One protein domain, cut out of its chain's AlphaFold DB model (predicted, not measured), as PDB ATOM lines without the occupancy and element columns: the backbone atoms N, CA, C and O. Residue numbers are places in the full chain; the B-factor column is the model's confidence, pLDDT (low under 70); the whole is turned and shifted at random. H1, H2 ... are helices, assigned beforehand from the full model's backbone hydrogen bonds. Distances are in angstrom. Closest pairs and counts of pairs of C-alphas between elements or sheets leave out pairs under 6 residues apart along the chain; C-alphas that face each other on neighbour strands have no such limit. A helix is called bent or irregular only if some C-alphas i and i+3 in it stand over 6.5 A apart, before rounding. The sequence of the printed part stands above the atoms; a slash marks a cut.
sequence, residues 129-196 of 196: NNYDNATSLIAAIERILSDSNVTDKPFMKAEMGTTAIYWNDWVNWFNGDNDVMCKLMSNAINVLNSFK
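This is residues 129 to 196 of the 196 residues of an uncharacterized protein of Photobacterium damselae subsp. damselae (UniProt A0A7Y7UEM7). Three helices, H1, H3 and H4, run lengthwise with their centres in a triangle: H4 and H3 form a helical hairpin, and H1 runs opposite to H4. The short H2 lies just beyond the end of H1, and a long loop, residues 152 to 163, runs from it out to one end of the domain and back to H3. The 68 printed residues hold four named helices, in the order H1, H2, H3, H4, and no named strand; the class is all helix. The whole is compact, with a radius of gyration of the C-alphas of 11.7 A, but elongated, spanning 38 by 20 by 19 A.

H4, residues 179 to 194, touches H3, residues 164 to 174, at a shallow tilt of 25 degrees, opposite ways; their closest C-alphas, of Val 171 and Cys 182, are 5.0 A apart. H4 touches H1, residues 134 to 145, with residues 188 to 192 alone, at a shallow tilt of 17 degrees, opposite ways; the closest C-alphas, of Ala 134 and Leu 192, are 5.7 A apart. H1 and H3 are close but not clearly touching: their closest C-alphas, of Ile 138 and Ala 164, are 6.6 A apart. H2, residues 148 to 151, is only just apart from H4, at 8.3 A between closest C-alphas. Every O i to N i+4 pair is within hydrogen-bond range in H1 and H4, against 5 of 7 in H3, and H2 is too short for such a pair.

H4 is 22.9 A long and ends at C-alpha 194, (-4.451, -45.374, 12.898). H1, 16.3 A long, begins at C-alpha 134, (-8.327, -37.699, 10.605). H3, 15.5 A long, is irregular: C-alphas 165 and 168 are 7.6 A apart.

The C-alphas farthest apart, of Phe 155 and Lys 196, are 38.4 A apart. The link from H2 to H3 is long, and the printed part has no cut. Residue 196, the chain's last, is under 70 in pLDDT.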
ATOM      1  N   ASN A 129      -7.871 -39.562  21.510       95.56
ATOM      2  CA  ASN A 129      -8.668 -40.774  21.300       95.56
ATOM      3  C   ASN A 129     -10.175 -40.498  21.180       95.56
ATOM      4  O   ASN A 129     -10.934 -41.404  20.862       95.56
ATOM      5  N   ASN A 130     -10.618 -39.266  21.450       96.06
ATOM      6  CA  ASN A 130     -12.020 -38.877  21.297       96.06
ATOM      7  C   ASN A 130     -12.371 -38.490  19.854       96.06
ATOM      8  O   ASN A 130     -13.517 -38.133  19.601       96.06
ATOM      9  N   TYR A 131     -11.396 -38.496  18.942       96.94
ATOM     10  CA  TYR A 131     -11.599 -38.164  17.540       96.94
ATOM     11  C   TYR A 131     -11.724 -39.442  16.720       96.94
ATOM     12  O   TYR A 131     -10.934 -40.374  16.849       96.94
ATOM     13  N   ASP A 132     -12.716 -39.448  15.852       94.81
ATOM     14  CA  ASP A 132     -13.197 -40.598  15.095       94.81
ATOM     15  C   ASP A 132     -12.801 -40.527  13.610       94.81
ATOM     16  O   ASP A 132     -13.016 -41.470  12.853       94.81
ATOM     17  N   ASN A 133     -12.167 -39.430  13.185       96.62
ATOM     18  CA  ASN A 133     -11.587 -39.296  11.851       96.62
ATOM     19  C   ASN A 133     -10.401 -38.320  11.819       96.62
ATOM     20  O   ASN A 133     -10.315 -37.383  12.621       96.62
ATOM     21  N   ALA A 134      -9.535 -38.497  10.815       97.19
ATOM     22  CA  ALA A 134      -8.327 -37.699  10.605       97.19
ATOM     23  C   ALA A 134      -8.607 -36.192  10.506       97.19
ATOM     24  O   ALA A 134      -7.925 -35.402  11.151       97.19
ATOM     25  N   THR A 135      -9.630 -35.791   9.748       97.12
ATOM     26  CA  THR A 135      -9.965 -34.378   9.522       97.12
ATOM     27  C   THR A 135     -10.273 -33.649  10.828       97.12
ATOM     28  O   THR A 135      -9.748 -32.565  11.076       97.12
ATOM     29  N   SER A 136     -11.093 -34.254  11.690       97.31
ATOM     30  CA  SER A 136     -11.481 -33.667  12.976       97.31
ATOM     31  C   SER A 136     -10.307 -33.565  13.957       97.31
ATOM     32  O   SER A 136     -10.167 -32.541  14.631       97.31
ATOM     33  N   LEU A 137      -9.432 -34.579  13.992       98.25
ATOM     34  CA  LEU A 137      -8.211 -34.555  14.797       98.25
ATOM     35  C   LEU A 137      -7.258 -33.456  14.314       98.25
ATOM     36  O   LEU A 137      -6.770 -32.669  15.128       98.25
ATOM     37  N   ILE A 138      -7.020 -33.376  13.000       98.06
ATOM     38  CA  ILE A 138      -6.130 -32.373  12.402       98.06
ATOM     39  C   ILE A 138      -6.624 -30.965  12.729       98.06
ATOM     40  O   ILE A 138      -5.867 -30.178  13.291       98.06
ATOM     41  N   ALA A 139      -7.905 -30.679  12.492       97.69
ATOM     42  CA  ALA A 139      -8.485 -29.370  12.785       97.69
ATOM     43  C   ALA A 139      -8.372 -28.988  14.275       97.69
ATOM     44  O   ALA A 139      -8.169 -27.822  14.622       97.69
ATOM     45  N   ALA A 140      -8.497 -29.961  15.184       97.62
ATOM     46  CA  ALA A 140      -8.350 -29.710  16.612       97.62
ATOM     47  C   ALA A 140      -6.911 -29.361  17.012       97.62
ATOM     48  O   ALA A 140      -6.724 -28.436  17.804       97.62
ATOM     49  N   ILE A 141      -5.922 -30.072  16.465       98.31
ATOM     50  CA  ILE A 141      -4.500 -29.801  16.707       98.31
ATOM     51  C   ILE A 141      -4.085 -28.475  16.066       98.31
ATOM     52  O   ILE A 141      -3.451 -27.658  16.730       98.31
ATOM     53  N   GLU A 142      -4.512 -28.199  14.833       97.69
ATOM     54  CA  GLU A 142      -4.224 -26.932  14.151       97.69
ATOM     55  C   GLU A 142      -4.713 -25.726  14.950       97.69
ATOM     56  O   GLU A 142      -3.992 -24.738  15.081       97.69
ATOM     57  N   ARG A 143      -5.902 -25.818  15.555       95.88
ATOM     58  CA  ARG A 143      -6.435 -24.762  16.426       95.88
ATOM     59  C   ARG A 143      -5.558 -24.508  17.654       95.88
ATOM     60  O   ARG A 143      -5.465 -23.362  18.077       95.88
ATOM     61  N   ILE A 144      -4.938 -25.543  18.226       96.38
ATOM     62  CA  ILE A 144      -4.011 -25.398  19.360       96.38
ATOM     63  C   ILE A 144      -2.701 -24.764  18.884       96.38
ATOM     64  O   ILE A 144      -2.238 -23.796  19.477       96.38
ATOM     65  N   LEU A 145      -2.138 -25.261  17.779       97.19
ATOM     66  CA  LEU A 145      -0.883 -24.755  17.210       97.19
ATOM     67  C   LEU A 145      -1.009 -23.341  16.611       97.19
ATOM     68  O   LEU A 145      -0.009 -22.680  16.358       97.19
ATOM     69  N   SER A 146      -2.231 -22.858  16.397       94.00
ATOM     70  CA  SER A 146      -2.488 -21.478  15.968       94.00
ATOM     71  C   SER A 146      -2.402 -20.462  17.114       94.00
ATOM     72  O   SER A 146      -2.422 -19.259  16.854       94.00
ATOM     73  N   ASP A 147      -2.338 -20.904  18.374       91.75
ATOM     74  CA  ASP A 147      -2.182 -20.009  19.523       91.75
ATOM     75  C   ASP A 147      -0.697 -19.735  19.787       91.75
ATOM     76  O   ASP A 147       0.041 -20.606  20.248       91.75
ATOM     77  N   SER A 148      -0.263 -18.496  19.549       92.00
ATOM     78  CA  SER A 148       1.126 -18.081  19.773       92.00
ATOM     79  C   SER A 148       1.565 -18.206  21.234       92.00
ATOM     80  O   SER A 148       2.753 -18.330  21.494       92.00
ATOM     81  N   ASN A 149       0.645 -18.208  22.205       89.62
ATOM     82  CA  ASN A 149       1.016 -18.433  23.609       89.62
ATOM     83  C   ASN A 149       1.420 -19.893  23.871       89.62
ATOM     84  O   ASN A 149       2.106 -20.177  24.850       89.62
ATOM     85  N   VAL A 150       0.975 -20.820  23.018       93.62
ATOM     86  CA  VAL A 150       1.352 -22.237  23.069       93.62
ATOM     87  C   VAL A 150       2.647 -22.472  22.300       93.62
ATOM     88  O   VAL A 150       3.492 -23.249  22.744       93.62
ATOM     89  N   THR A 151       2.788 -21.835  21.137       94.69
ATOM     90  CA  THR A 151       3.832 -22.170  20.168       94.69
ATOM     91  C   THR A 151       5.080 -21.305  20.245       94.69
ATOM     92  O   THR A 151       6.169 -21.825  19.987       94.69
ATOM     93  N   ASP A 152       4.967 -20.032  20.619       92.44
ATOM     94  CA  ASP A 152       6.130 -19.156  20.734       92.44
ATOM     95  C   ASP A 152       6.904 -19.437  22.029       92.44
ATOM     96  O   ASP A 152       6.350 -19.727  23.091       92.44
ATOM     97  N   LYS A 153       8.225 -19.303  21.936       90.00
ATOM     98  CA  LYS A 153       9.153 -19.299  23.069       90.00
ATOM     99  C   LYS A 153       9.508 -17.849  23.422       90.00
ATOM    100  O   LYS A 153       9.369 -16.969  22.571       90.00
ATOM    101  N   PRO A 154      10.059 -17.565  24.621       84.69
ATOM    102  CA  PRO A 154      10.342 -16.192  25.061       84.69
ATOM    103  C   PRO A 154      11.132 -15.318  24.072       84.69
ATOM    104  O   PRO A 154      10.932 -14.108  24.029       84.69
ATOM    105  N   PHE A 155      12.013 -15.923  23.267       86.81
ATOM    106  CA  PHE A 155      12.868 -15.216  22.305       86.81
ATOM    107  C   PHE A 155      12.794 -15.776  20.881       86.81
ATOM    108  O   PHE A 155      13.608 -15.406  20.037       86.81
ATOM    109  N   MET A 156      11.866 -16.695  20.605       92.25
ATOM    110  CA  MET A 156      11.781 -17.367  19.309       92.25
ATOM    111  C   MET A 156      10.331 -17.631  18.934       92.25
ATOM    112  O   MET A 156       9.558 -18.117  19.754       92.25
ATOM    113  N   LYS A 157       9.987 -17.363  17.676       92.62
ATOM    114  CA  LYS A 157       8.677 -17.696  17.119       92.62
ATOM    115  C   LYS A 157       8.739 -19.006  16.360       92.62
ATOM    116  O   LYS A 157       9.772 -19.328  15.772       92.62
ATOM    117  N   ALA A 158       7.635 -19.738  16.360       92.69
ATOM    118  CA  ALA A 158       7.522 -20.911  15.513       92.69
ATOM    119  C   ALA A 158       7.258 -20.490  14.057       92.69
ATOM    120  O   ALA A 158       6.346 -19.715  13.779       92.69
ATOM    121  N   GLU A 159       8.056 -21.011  13.126       91.62
ATOM    122  CA  GLU A 159       7.938 -20.694  11.692       91.62
ATOM    123  C   GLU A 159       7.299 -21.826  10.874       91.62
ATOM    124  O   GLU A 159       6.969 -21.649   9.702       91.62
ATOM    125  N   MET A 160       7.117 -23.002  11.479       94.38
ATOM    126  CA  MET A 160       6.517 -24.161  10.819       94.38
ATOM    127  C   MET A 160       4.989 -24.052  10.740       94.38
ATOM    128  O   MET A 160       4.341 -23.442  11.591       94.38
ATOM    129  N   GLY A 161       4.403 -24.667   9.710       95.69
ATOM    130  CA  GLY A 161       2.951 -24.714   9.546       95.69
ATOM    131  C   GLY A 161       2.268 -25.601  10.591       95.69
ATOM    132  O   GLY A 161       2.906 -26.382  11.293       95.69
ATOM    133  N   THR A 162       0.944 -25.511  10.688       96.56
ATOM    134  CA  THR A 162       0.145 -26.247  11.689       96.56
ATOM    135  C   THR A 162      -0.373 -27.606  11.195       96.56
ATOM    136  O   THR A 162      -0.798 -28.441  11.998       96.56
ATOM    137  N   THR A 163      -0.312 -27.850   9.885       95.44
ATOM    138  CA  THR A 163      -0.823 -29.066   9.238       95.44
ATOM    139  C   THR A 163      -0.018 -30.312   9.620       95.44
ATOM    140  O   THR A 163       1.138 -30.238  10.044       95.44
ATOM    141  N   ALA A 164      -0.620 -31.492   9.420       96.12
ATOM    142  CA  ALA A 164      -0.064 -32.784   9.834       96.12
ATOM    143  C   ALA A 164       1.357 -33.086   9.325       96.12
ATOM    144  O   ALA A 164       2.106 -33.805   9.985       96.12
ATOM    145  N   ILE A 165       1.753 -32.524   8.178       97.00
ATOM    146  CA  ILE A 165       3.093 -32.731   7.606       97.00
ATOM    147  C   ILE A 165       4.212 -32.170   8.499       97.00
ATOM    148  O   ILE A 165       5.327 -32.677   8.442       97.00
ATOM    149  N   TYR A 166       3.908 -31.180   9.346       98.00
ATOM    150  CA  TYR A 166       4.863 -30.527  10.249       98.00
ATOM    151  C   TYR A 166       4.833 -31.093  11.675       98.00
ATOM    152  O   TYR A 166       5.555 -30.620  12.547       98.00
ATOM    153  N   TRP A 167       3.987 -32.083  11.981       98.12
ATOM    154  CA  TRP A 167       3.779 -32.500  13.376       98.12
ATOM    155  C   TRP A 167       5.022 -33.105  14.034       98.12
ATOM    156  O   TRP A 167       5.203 -32.935  15.238       98.12
ATOM    157  N   ASN A 168       5.911 -33.746  13.270       98.19
ATOM    158  CA  ASN A 168       7.205 -34.189  13.800       98.19
ATOM    159  C   ASN A 168       8.119 -33.004  14.155       98.19
ATOM    160  O   ASN A 168       8.820 -33.060  15.166       98.19
ATOM    161  N   ASP A 169       8.078 -31.916  13.382       98.00
ATOM    162  CA  ASP A 169       8.831 -30.695  13.691       98.00
ATOM    163  C   ASP A 169       8.305 -30.056  14.977       98.00
ATOM    164  O   ASP A 169       9.091 -29.656  15.833       98.00
ATOM    165  N   TRP A 170       6.984 -30.068  15.181       98.12
ATOM    166  CA  TRP A 170       6.369 -29.631  16.433       98.12
ATOM    167  C   TRP A 170       6.765 -30.488  17.639       98.12
ATOM    168  O   TRP A 170       7.032 -29.935  18.704       98.12
ATOM    169  N   VAL A 171       6.850 -31.818  17.499       98.19
ATOM    170  CA  VAL A 171       7.381 -32.681  18.575       98.19
ATOM    171  C   VAL A 171       8.792 -32.231  18.956       98.19
ATOM    172  O   VAL A 171       9.064 -32.005  20.135       98.19
ATOM    173  N   ASN A 172       9.667 -32.027  17.968       96.94
ATOM    174  CA  ASN A 172      11.036 -31.563  18.203       96.94
ATOM    175  C   ASN A 172      11.081 -30.156  18.813       96.94
ATOM    176  O   ASN A 172      11.905 -29.895  19.687       96.94
ATOM    177  N   TRP A 173      10.191 -29.261  18.383       97.12
ATOM    178  CA  TRP A 173      10.093 -27.897  18.892       97.12
ATOM    179  C   TRP A 173       9.766 -27.856  20.387       97.12
ATOM    180  O   TRP A 173      10.378 -27.083  21.130       97.12
ATOM    181  N   PHE A 174       8.822 -28.690  20.831       97.06
ATOM    182  CA  PHE A 174       8.392 -28.750  22.230       97.06
ATOM    183  C   PHE A 174       9.292 -29.610  23.119       97.06
ATOM    184  O   PHE A 174       9.258 -29.461  24.340       97.06
ATOM    185  N   ASN A 175      10.084 -30.510  22.539       95.94
ATOM    186  CA  ASN A 175      10.919 -31.433  23.294       95.94
ATOM    187  C   ASN A 175      11.902 -30.705  24.230       95.94
ATOM    188  O   ASN A 175      12.630 -29.805  23.808       95.94
ATOM    189  N   GLY A 176      11.935 -31.122  25.499       91.25
ATOM    190  CA  GLY A 176      12.795 -30.538  26.533       91.25
ATOM    191  C   GLY A 176      12.359 -29.160  27.041       91.25
ATOM    192  O   GLY A 176      13.098 -28.550  27.809       91.25
ATOM    193  N   ASP A 177      11.194 -28.666  26.616       92.38
ATOM    194  CA  ASP A 177      10.670 -27.356  27.016       92.38
ATOM    195  C   ASP A 177       9.194 -27.423  27.435       92.38
ATOM    196  O   ASP A 177       8.848 -27.001  28.533       92.38
ATOM    197  N   ASN A 178       8.324 -28.000  26.600       95.81
ATOM    198  CA  ASN A 178       6.891 -28.144  26.861       95.81
ATOM    199  C   ASN A 178       6.459 -29.613  26.707       95.81
ATOM    200  O   ASN A 178       5.965 -30.043  25.658       95.81
ATOM    201  N   ASP A 179       6.637 -30.390  27.777       95.75
ATOM    202  CA  ASP A 179       6.365 -31.833  27.791       95.75
ATOM    203  C   ASP A 179       4.892 -32.171  27.513       95.75
ATOM    204  O   ASP A 179       4.594 -33.176  26.860       95.75
ATOM    205  N   VAL A 180       3.962 -31.313  27.952       97.19
ATOM    206  CA  VAL A 180       2.521 -31.454  27.691       97.19
ATOM    207  C   VAL A 180       2.254 -31.468  26.188       97.19
ATOM    208  O   VAL A 180       1.582 -32.374  25.681       97.19
ATOM    209  N   MET A 181       2.808 -30.498  25.460       98.06
ATOM    210  CA  MET A 181       2.638 -30.411  24.011       98.06
ATOM    211  C   MET A 181       3.436 -31.477  23.265       98.06
ATOM    212  O   MET A 181       2.903 -32.074  22.331       98.06
ATOM    213  N   CYS A 182       4.655 -31.802  23.706       97.88
ATOM    214  CA  CYS A 182       5.438 -32.902  23.133       97.88
ATOM    215  C   CYS A 182       4.659 -34.233  23.186       97.88
ATOM    216  O   CYS A 182       4.523 -34.943  22.179       97.88
ATOM    217  N   LYS A 183       4.048 -34.528  24.340       98.06
ATOM    218  CA  LYS A 183       3.193 -35.705  24.536       98.06
ATOM    219  C   LYS A 183       1.915 -35.639  23.702       98.06
ATOM    220  O   LYS A 183       1.546 -36.645  23.094       98.06
ATOM    221  N   LEU A 184       1.241 -34.485  23.650       98.44
ATOM    222  CA  LEU A 184       0.047 -34.305  22.818       98.44
ATOM    223  C   LEU A 184       0.352 -34.594  21.344       98.44
ATOM    224  O   LEU A 184      -0.356 -35.389  20.728       98.44
ATOM    225  N   MET A 185       1.401 -33.976  20.799       98.50
ATOM    226  CA  MET A 185       1.771 -34.111  19.391       98.50
ATOM    227  C   MET A 185       2.155 -35.551  19.049       98.50
ATOM    228  O   MET A 185       1.658 -36.101  18.067       98.50
ATOM    229  N   SER A 186       2.944 -36.205  19.906       98.25
ATOM    230  CA  SER A 186       3.300 -37.619  19.738       98.25
ATOM    231  C   SER A 186       2.058 -38.521  19.704       98.25
ATOM    232  O   SER A 186       1.920 -39.380  18.831       98.25
ATOM    233  N   ASN A 187       1.106 -38.292  20.613       98.19
ATOM    234  CA  ASN A 187      -0.150 -39.037  20.639       98.19
ATOM    235  C   ASN A 187      -1.012 -38.753  19.399       98.19
ATOM    236  O   ASN A 187      -1.587 -39.682  18.834       98.19
ATOM    237  N   ALA A 188      -1.088 -37.496  18.958       98.31
ATOM    238  CA  ALA A 188      -1.851 -37.104  17.779       98.31
ATOM    239  C   ALA A 188      -1.318 -37.776  16.506       98.31
ATOM    240  O   ALA A 188      -2.109 -38.289  15.718       98.31
ATOM    241  N   ILE A 189       0.007 -37.852  16.332       98.38
ATOM    242  CA  ILE A 189       0.642 -38.567  15.213       98.38
ATOM    243  C   ILE A 189       0.269 -40.055  15.238       98.38
ATOM    244  O   ILE A 189      -0.090 -40.623  14.205       98.38
ATOM    245  N   ASN A 190       0.321 -40.691  16.412       97.62
ATOM    246  CA  ASN A 190      -0.027 -42.106  16.558       97.62
ATOM    247  C   ASN A 190      -1.491 -42.379  16.190       97.62
ATOM    248  O   ASN A 190      -1.763 -43.299  15.420       97.62
ATOM    249  N   VAL A 191      -2.424 -41.559  16.688       97.81
ATOM    250  CA  VAL A 191      -3.852 -41.693  16.360       97.81
ATOM    251  C   VAL A 191      -4.102 -41.402  14.881       97.81
ATOM    252  O   VAL A 191      -4.796 -42.174  14.224       97.81
ATOM    253  N   LEU A 192      -3.486 -40.361  14.315       97.31
ATOM    254  CA  LEU A 192      -3.637 -40.034  12.897       97.31
ATOM    255  C   LEU A 192      -3.226 -41.207  11.997       97.31
ATOM    256  O   LEU A 192      -3.930 -41.542  11.048       97.31
ATOM    257  N   ASN A 193      -2.120 -41.873  12.337       95.81
ATOM    258  CA  ASN A 193      -1.636 -43.052  11.622       95.81
ATOM    259  C   ASN A 193      -2.557 -44.276  11.741       95.81
ATOM    260  O   ASN A 193      -2.399 -45.205  10.950       95.81
ATOM    261  N   SER A 194      -3.482 -44.289  12.705       95.50
ATOM    262  CA  SER A 194      -4.451 -45.374  12.898       95.50
ATOM    263  C   SER A 194      -5.720 -45.228  12.056       95.50
ATOM    264  O   SER A 194      -6.408 -46.220  11.852       95.50
ATOM    265  N   PHE A 195      -6.004 -44.039  11.507       92.25
ATOM    266  CA  PHE A 195      -7.143 -43.807  10.603       92.25
ATOM    267  C   PHE A 195      -6.913 -44.303   9.165       92.25
ATOM    268  O   PHE A 195      -7.690 -43.956   8.276       92.25
ATOM    269  N   LYS A 196      -5.821 -45.035   8.927       62.81
ATOM    270  CA  LYS A 196      -5.470 -45.594   7.617       62.81
ATOM    271  C   LYS A 196      -6.487 -46.619   7.132       62.81
ATOM    272  O   LYS A 196      -6.928 -47.445   7.959       62.81
TER     273      LYS A 196